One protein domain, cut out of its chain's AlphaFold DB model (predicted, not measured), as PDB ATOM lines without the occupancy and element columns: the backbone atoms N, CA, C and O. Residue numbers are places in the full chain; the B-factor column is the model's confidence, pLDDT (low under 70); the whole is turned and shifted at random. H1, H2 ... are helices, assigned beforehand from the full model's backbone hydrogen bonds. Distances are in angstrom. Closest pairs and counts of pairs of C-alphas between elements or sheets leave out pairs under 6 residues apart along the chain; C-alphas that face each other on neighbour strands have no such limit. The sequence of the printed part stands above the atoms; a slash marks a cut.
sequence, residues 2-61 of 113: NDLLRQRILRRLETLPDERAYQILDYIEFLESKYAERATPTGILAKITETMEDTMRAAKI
ATOM      1  N   ASN A   2      -6.359 -52.527  17.340       95.94
ATOM      2  CA  ASN A   2      -7.004 -52.206  16.056       95.94
ATOM      3  C   ASN A   2      -7.280 -50.692  15.903       95.94
ATOM      4  O   ASN A   2      -7.280 -49.957  16.895       95.94
ATOM      5  N   ASP A   3      -7.531 -50.233  14.676       97.19
ATOM      6  CA  ASP A   3      -7.625 -48.796  14.371       97.19
ATOM      7  C   ASP A   3      -8.858 -48.117  14.970       97.19
ATOM      8  O   ASP A   3      -8.764 -47.000  15.480       97.19
ATOM      9  N   LEU A   4     -10.002 -48.809  14.998       97.56
ATOM     10  CA  LEU A   4     -11.225 -48.289  15.613       97.56
ATOM     11  C   LEU A   4     -11.022 -48.004  17.109       97.56
ATOM     12  O   LEU A   4     -11.433 -46.955  17.610       97.56
ATOM     13  N   LEU A   5     -10.381 -48.928  17.829       96.56
ATOM     14  CA  LEU A   5     -10.069 -48.770  19.247       96.56
ATOM     15  C   LEU A   5      -9.056 -47.640  19.462       96.56
ATOM     16  O   LEU A   5      -9.284 -46.788  20.320       96.56
ATOM     17  N   ARG A   6      -8.003 -47.575  18.636       97.31
ATOM     18  CA  ARG A   6      -7.010 -46.490  18.667       97.31
ATOM     19  C   ARG A   6      -7.675 -45.119  18.525       97.31
ATOM     20  O   ARG A   6      -7.471 -44.250  19.367       97.31
ATOM     21  N   GLN A   7      -8.508 -44.938  17.500       98.00
ATOM     22  CA  GLN A   7      -9.207 -43.675  17.239       98.00
ATOM     23  C   GLN A   7     -10.181 -43.285  18.356       98.00
ATOM     24  O   GLN A   7     -10.382 -42.099  18.622       98.00
ATOM     25  N   ARG A   8     -10.835 -44.264  18.994       97.31
ATOM     26  CA  ARG A   8     -11.719 -44.000  20.138       97.31
ATOM     27  C   ARG A   8     -10.936 -43.541  21.363       97.31
ATOM     28  O   ARG A   8     -11.411 -42.643  22.048       97.31
ATOM     29  N   ILE A   9      -9.775 -44.138  21.627       96.94
ATOM     30  CA  ILE A   9      -8.908 -43.750  22.747       96.94
ATOM     31  C   ILE A   9      -8.348 -42.345  22.517       96.94
ATOM     32  O   ILE A   9      -8.513 -41.495  23.387       96.94
ATOM     33  N   LEU A  10      -7.784 -42.065  21.337       97.06
ATOM     34  CA  LEU A  10      -7.202 -40.754  21.023       97.06
ATOM     35  C   LEU A  10      -8.211 -39.614  21.183       97.06
ATOM     36  O   LEU A  10      -7.944 -38.675  21.925       97.06
ATOM     37  N   ARG A  11      -9.420 -39.754  20.622       97.25
ATOM     38  CA  ARG A  11     -10.486 -38.749  20.792       97.25
ATOM     39  C   ARG A  11     -10.851 -38.478  22.251       97.25
ATOM     40  O   ARG A  11     -11.321 -37.395  22.565       97.25
ATOM     41  N   ARG A  12     -10.716 -39.468  23.138       96.62
ATOM     42  CA  ARG A  12     -10.981 -39.277  24.571       96.62
ATOM     43  C   ARG A  12      -9.819 -38.571  25.257       96.62
ATOM     44  O   ARG A  12     -10.076 -37.674  26.051       96.62
ATOM     45  N   LEU A  13      -8.584 -38.941  24.918       96.75
ATOM     46  CA  LEU A  13      -7.374 -38.302  25.439       96.75
ATOM     47  C   LEU A  13      -7.288 -36.822  25.049       96.75
ATOM     48  O   LEU A  13      -6.997 -36.003  25.908       96.75
ATOM     49  N   GLU A  14      -7.633 -36.466  23.809       95.75
ATOM     50  CA  GLU A  14      -7.618 -35.076  23.314       95.75
ATOM     51  C   GLU A  14      -8.561 -34.134  24.080       95.75
ATOM     52  O   GLU A  14      -8.340 -32.929  24.123       95.75
ATOM     53  N   THR A  15      -9.630 -34.672  24.672       96.50
ATOM     54  CA  THR A  15     -10.637 -33.881  25.401       96.50
ATOM     55  C   THR A  15     -10.412 -33.837  26.910       96.50
ATOM     56  O   THR A  15     -11.186 -33.197  27.622       96.50
ATOM     57  N   LEU A  16      -9.418 -34.567  27.420       96.81
ATOM     58  CA  LEU A  16      -9.163 -34.653  28.853       96.81
ATOM     59  C   LEU A  16      -8.307 -33.475  29.331       96.81
ATOM     60  O   LEU A  16      -7.399 -33.055  28.620       96.81
ATOM     61  N   PRO A  17      -8.550 -32.968  30.550       97.56
ATOM     62  CA  PRO A  17      -7.627 -32.040  31.185       97.56
ATOM     63  C   PRO A  17      -6.317 -32.757  31.544       97.56
ATOM     64  O   PRO A  17      -6.330 -33.946  31.882       97.56
ATOM     65  N   ASP A  18      -5.210 -32.015  31.536       95.50
ATOM     66  CA  ASP A  18      -3.851 -32.544  31.717       95.50
ATOM     67  C   ASP A  18      -3.706 -33.420  32.966       95.50
ATOM     68  O   ASP A  18      -3.171 -34.521  32.893       95.50
ATOM     69  N   GLU A  19      -4.270 -32.998  34.101       96.19
ATOM     70  CA  GLU A  19      -4.262 -33.762  35.361       96.19
ATOM     71  C   GLU A  19      -4.795 -35.194  35.188       96.19
ATOM     72  O   GLU A  19      -4.272 -36.151  35.761       96.19
ATOM     73  N   ARG A  20      -5.838 -35.363  34.368       97.31
ATOM     74  CA  ARG A  20      -6.428 -36.676  34.081       97.31
ATOM     75  C   ARG A  20      -5.617 -37.446  33.051       97.31
ATOM     76  O   ARG A  20      -5.558 -38.668  33.148       97.31
ATOM     77  N   ALA A  21      -4.996 -36.762  32.094       95.12
ATOM     78  CA  ALA A  21      -4.081 -37.397  31.150       95.12
ATOM     79  C   ALA A  21      -2.855 -37.980  31.875       95.12
ATOM     80  O   ALA A  21      -2.504 -39.133  31.629       95.12
ATOM     81  N   TYR A  22      -2.287 -37.245  32.838       95.75
ATOM     82  CA  TYR A  22      -1.221 -37.743  33.712       95.75
ATOM     83  C   TYR A  22      -1.676 -38.939  34.552       95.75
ATOM     84  O   TYR A  22      -0.991 -39.953  34.583       95.75
ATOM     85  N   GLN A  23      -2.878 -38.899  35.132       96.94
ATOM     86  CA  GLN A  23      -3.413 -40.048  35.872       96.94
ATOM     87  C   GLN A  23      -3.564 -41.312  34.999       96.94
ATOM     88  O   GLN A  23      -3.384 -42.434  35.476       96.94
ATOM     89  N   ILE A  24      -3.917 -41.151  33.720       96.56
ATOM     90  CA  ILE A  24      -3.969 -42.269  32.767       96.56
ATOM     91  C   ILE A  24      -2.561 -42.783  32.463       96.56
ATOM     92  O   ILE A  24      -2.378 -43.998  32.396       96.56
ATOM     93  N   LEU A  25      -1.584 -41.885  32.299       95.69
ATOM     94  CA  LEU A  25      -0.181 -42.256  32.109       95.69
ATOM     95  C   LEU A  25       0.331 -43.083  33.298       95.69
ATOM     96  O   LEU A  25       0.818 -44.189  33.082       95.69
ATOM     97  N   ASP A  26       0.093 -42.631  34.532       93.31
ATOM     98  CA  ASP A  26       0.468 -43.359  35.753       93.31
ATOM     99  C   ASP A  26      -0.142 -44.770  35.798       93.31
ATOM    100  O   ASP A  26       0.497 -45.745  36.197       93.31
ATOM    101  N   TYR A  27      -1.404 -44.907  35.374       94.69
ATOM    102  CA  TYR A  27      -2.069 -46.206  35.338       94.69
ATOM    103  C   TYR A  27      -1.468 -47.141  34.279       94.69
ATOM    104  O   TYR A  27      -1.342 -48.342  34.524       94.69
ATOM    105  N   ILE A  28      -1.080 -46.610  33.115       93.88
ATOM    106  CA  ILE A  28      -0.376 -47.379  32.081       93.88
ATOM    107  C   ILE A  28       0.977 -47.854  32.619       93.88
ATOM    108  O   ILE A  28       1.258 -49.049  32.542       93.88
ATOM    109  N   GLU A  29       1.757 -46.968  33.244       89.19
ATOM    110  CA  GLU A  29       3.045 -47.317  33.861       89.19
ATOM    111  C   GLU A  29       2.890 -48.390  34.947       89.19
ATOM    112  O   GLU A  29       3.692 -49.323  35.043       89.19
ATOM    113  N   PHE A  30       1.823 -48.317  35.747       92.00
ATOM    114  CA  PHE A  30       1.505 -49.356  36.720       92.00
ATOM    115  C   PHE A  30       1.230 -50.706  36.046       92.00
ATOM    116  O   PHE A  30       1.779 -51.727  36.474       92.00
ATOM    117  N   LEU A  31       0.401 -50.736  34.998       88.19
ATOM    118  CA  LEU A  31       0.110 -51.967  34.262       88.19
ATOM    119  C   LEU A  31       1.378 -52.555  33.640       88.19
ATOM    120  O   LEU A  31       1.568 -53.771  33.698       88.19
ATOM    121  N   GLU A  32       2.261 -51.713  33.113       82.25
ATOM    122  CA  GLU A  32       3.571 -52.133  32.621       82.25
ATOM    123  C   GLU A  32       4.428 -52.707  33.755       82.25
ATOM    124  O   GLU A  32       4.912 -53.825  33.630       82.25
ATOM    125  N   SER A  33       4.532 -52.049  34.910       80.44
ATOM    126  CA  SER A  33       5.307 -52.580  36.045       80.44
ATOM    127  C   SER A  33       4.801 -53.934  36.559       80.44
ATOM    128  O   SER A  33       5.583 -54.766  37.014       80.44
ATOM    129  N   LYS A  34       3.486 -54.162  36.487       80.38
ATOM    130  CA  LYS A  34       2.830 -55.352  37.036       80.38
ATOM    131  C   LYS A  34       2.801 -56.522  36.056       80.38
ATOM    132  O   LYS A  34       2.810 -57.672  36.492       80.38
ATOM    133  N   TYR A  35       2.704 -56.237  34.758       82.50
ATOM    134  CA  TYR A  35       2.455 -57.244  33.724       82.50
ATOM    135  C   TYR A  35       3.515 -57.289  32.617       82.50
ATOM    136  O   TYR A  35       3.465 -58.195  31.786       82.50
ATOM    137  N   ALA A  36       4.482 -56.369  32.570       73.50
ATOM    138  CA  ALA A  36       5.576 -56.473  31.613       73.50
ATOM    139  C   ALA A  36       6.571 -57.541  32.083       73.50
ATOM    140  O   ALA A  36       7.407 -57.304  32.948       73.50
ATOM    141  N   GLU A  37       6.534 -58.715  31.453       55.78
ATOM    142  CA  GLU A  37       7.459 -59.820  31.746       55.78
ATOM    143  C   GLU A  37       8.946 -59.480  31.481       55.78
ATOM    144  O   GLU A  37       9.817 -60.258  31.865       55.78
ATOM    145  N   ARG A  38       9.269 -58.345  30.829       53.81
ATOM    146  CA  ARG A  38      10.650 -57.925  30.490       53.81
ATOM    147  C   ARG A  38      10.882 -56.407  30.384       53.81
ATOM    148  O   ARG A  38      11.745 -55.989  29.613       53.81
ATOM    149  N   ALA A  39      10.146 -55.561  31.102       50.34
ATOM    150  CA  ALA A  39      10.528 -54.147  31.185       50.34
ATOM    151  C   ALA A  39      11.395 -53.947  32.428       50.34
ATOM    152  O   ALA A  39      10.922 -54.122  33.547       50.34
ATOM    153  N   THR A  40      12.675 -53.625  32.237       53.59
ATOM    154  CA  THR A  40      13.564 -53.222  33.330       53.59
ATOM    155  C   THR A  40      12.893 -52.056  34.069       53.59
ATOM    156  O   THR A  40      12.661 -51.017  33.441       53.59
ATOM    157  N   PRO A  41      12.525 -52.206  35.353       54.22
ATOM    158  CA  PRO A  41      11.773 -51.181  36.064       54.22
ATOM    159  C   PRO A  41      12.619 -49.904  36.157       54.22
ATOM    160  O   PRO A  41      13.692 -49.915  36.749       54.22
ATOM    161  N   THR A  42      12.180 -48.806  35.536       58.62
ATOM    162  CA  THR A  42      12.912 -47.517  35.550       58.62
ATOM    163  C   THR A  42      12.110 -46.363  36.164       58.62
ATOM    164  O   THR A  42      12.648 -45.271  36.347       58.62
ATOM    165  N   GLY A  43      10.846 -46.599  36.535       64.62
ATOM    166  CA  GLY A  43       9.947 -45.600  37.129       64.62
ATOM    167  C   GLY A  43      10.122 -45.388  38.641       64.62
ATOM    168  O   GLY A  43      10.801 -46.143  39.334       64.62
ATOM    169  N   ILE A  44       9.463 -44.363  39.188       62.97
ATOM    170  CA  ILE A  44       9.538 -43.991  40.619       62.97
ATOM    171  C   ILE A  44       9.005 -45.107  41.533       62.97
ATOM    172  O   ILE A  44       9.584 -45.367  42.587       62.97
ATOM    173  N   LEU A  45       7.952 -45.815  41.112       63.56
ATOM    174  CA  LEU A  45       7.401 -46.951  41.862       63.56
ATOM    175  C   LEU A  45       8.394 -48.121  41.969       63.56
ATOM    176  O   LEU A  45       8.402 -48.801  42.991       63.56
ATOM    177  N   ALA A  46       9.281 -48.299  40.982       61.72
ATOM    178  CA  ALA A  46      10.329 -49.318  41.029       61.72
ATOM    179  C   ALA A  46      11.321 -49.069  42.174       61.72
ATOM    180  O   ALA A  46      11.635 -49.981  42.935       61.72
ATOM    181  N   LYS A  47      11.737 -47.811  42.365       65.25
ATOM    182  CA  LYS A  47      12.625 -47.422  43.473       65.25
ATOM    183  C   LYS A  47      11.977 -47.651  44.836       65.25
ATOM    184  O   LYS A  47      12.660 -48.005  45.793       65.25
ATOM    185  N   ILE A  48      10.659 -47.467  44.936       67.94
ATOM    186  CA  ILE A  48       9.916 -47.745  46.172       67.94
ATOM    187  C   ILE A  48       9.916 -49.249  46.449       67.94
ATOM    188  O   ILE A  48      10.212 -49.652  47.571       67.94
ATOM    189  N   THR A  49       9.653 -50.087  45.442       66.06
ATOM    190  CA  THR A  49       9.692 -51.546  45.617       66.06
ATOM    191  C   THR A  49      11.094 -52.069  45.921       66.06
ATOM    192  O   THR A  49      11.219 -52.922  46.793       66.06
ATOM    193  N   GLU A  50      12.142 -51.512  45.307       65.81
ATOM    194  CA  GLU A  50      13.541 -51.817  45.651       65.81
ATOM    195  C   GLU A  50      13.839 -51.444  47.106       65.81
ATOM    196  O   GLU A  50      14.353 -52.261  47.863       65.81
ATOM    197  N   THR A  51      13.421 -50.251  47.544       68.38
ATOM    198  CA  THR A  51      13.622 -49.804  48.932       68.38
ATOM    199  C   THR A  51      12.864 -50.689  49.924       68.38
ATOM    200  O   THR A  51      13.356 -50.955  51.021       68.38
ATOM    201  N   MET A  52      11.673 -51.175  49.562       65.19
ATOM    202  CA  MET A  52      10.904 -52.102  50.398       65.19
ATOM    203  C   MET A  52      11.530 -53.498  50.435       65.19
ATOM    204  O   MET A  52      11.615 -54.074  51.519       65.19
ATOM    205  N   GLU A  53      12.004 -54.029  49.306       67.56
ATOM    206  CA  GLU A  53      12.729 -55.304  49.264       67.56
ATOM    207  C   GLU A  53      14.025 -55.222  50.081       67.56
ATOM    208  O   GLU A  53      14.289 -56.101  50.908       67.56
ATOM    209  N   ASP A  54      14.781 -54.134  49.937       71.06
ATOM    210  CA  ASP A  54      15.992 -53.878  50.714       71.06
ATOM    211  C   ASP A  54      15.681 -53.708  52.199       71.06
ATOM    212  O   ASP A  54      16.391 -54.259  53.038       71.06
ATOM    213  N   THR A  55      14.582 -53.038  52.553       67.19
ATOM    214  CA  THR A  55      14.135 -52.922  53.949       67.19
ATOM    215  C   THR A  55      13.737 -54.284  54.515       67.19
ATOM    216  O   THR A  55      14.091 -54.606  55.646       67.19
ATOM    217  N   MET A  56      13.056 -55.127  53.739       64.06
ATOM    218  CA  MET A  56      12.666 -56.474  54.171       64.06
ATOM    219  C   MET A  56      13.868 -57.418  54.297       64.06
ATOM    220  O   MET A  56      13.922 -58.234  55.224       64.06
ATOM    221  N   ARG A  57      14.860 -57.278  53.415       69.00
ATOM    222  CA  ARG A  57      16.128 -58.016  53.460       69.00
ATOM    223  C   ARG A  57      16.998 -57.556  54.631       69.00
ATOM    224  O   ARG A  57      17.518 -58.393  55.370       69.00
ATOM    225  N   ALA A  58      17.102 -56.246  54.845       66.56
ATOM    226  CA  ALA A  58      17.814 -55.645  55.969       66.56
ATOM    227  C   ALA A  58      17.156 -55.994  57.313       66.56
ATOM    228  O   ALA A  58      17.855 -56.273  58.288       66.56
ATOM    229  N   ALA A  59      15.823 -56.074  57.353       61.84
ATOM    230  CA  ALA A  59      15.057 -56.460  58.535       61.84
ATOM    231  C   ALA A  59      15.071 -57.976  58.830       61.84
ATOM    232  O   ALA A  59      14.511 -58.389  59.845       61.84
ATOM    233  N   LYS A  60      15.707 -58.809  57.983       59.38
ATOM    234  CA  LYS A  60      15.827 -60.277  58.145       59.38
ATOM    235  C   LYS A  60      14.502 -60.964  58.515       59.38
ATOM    236  O   LYS A  60      14.500 -61.873  59.341       59.38
ATOM    237  N   ILE A  61      13.373 -60.552  57.934       57.00
ATOM    238  CA  ILE A  61      12.073 -61.164  58.253       57.00
ATOM    239  C   ILE A  61      11.940 -62.472  57.454       57.00
ATOM    240  O   ILE A  61      11.826 -62.425  56.228       57.00
TER     241      ILE A  61
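Overview. This is residues 2 to 61 of the 113 residues of a protein of Gemmatimonadales bacterium (UniProt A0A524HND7). The longest helix, H2, is the slanting middle piece of an open zigzag of three helices; H1 meets it near its first residues as a V, and H3 runs outward from near its last part. The helices have few contacts with each other, and H1 and H3 lie at the two far ends of the shape. The printed part has 60 residues with three named helices, H1, H2 and H3 along the chain, and no named strand; the class is all helix. It is extended, with a radius of gyration of the C-alphas of 16.6 A and spans of 51 by 25 by 16 A.

Along the chain. H2 is residues 18 to 35, 25.6 A from first to last C-alpha, beginning at C-alpha 18 at (-3.851, -32.544, 31.717). H1 is residues 3 to 13, 15.3 A long, and begins at C-alpha 3 at (-7.625, -48.796, 14.371). H3 is residues 44 to 58, 21.0 A long, and ends at C-alpha 58 at (17.814, -55.645, 55.969).

Arrangement. H2 and H1 are close but not clearly touching; their closest C-alphas, those of Leu 13 and Ala 21, are 6.7 A apart. They run opposite ways at a steep tilt of 49 degrees. H2 and H3 are also close but not clearly touching, with the C-alphas of Ser 33 and Ala 46 closest at 7.8 A. They run the same way at a steep tilt of 45 degrees. H1 and H3 are apart. In H1, H2 and H3 every O i to N i+4 pair is within hydrogen-bond range.

Size, cuts and confidence. The outline is only just a rod, and the two C-alphas farthest apart, those of Leu 4 and Lys 60, are 51.8 A apart. The printed part has no cut. The link from H1 to H2 is tight, and that from H2 to H3 is short. Residues 34 to 40 stand free. Mean pLDDT of the printed part is 80.5, with residues 37 to 53 and 55 to 61 under 70.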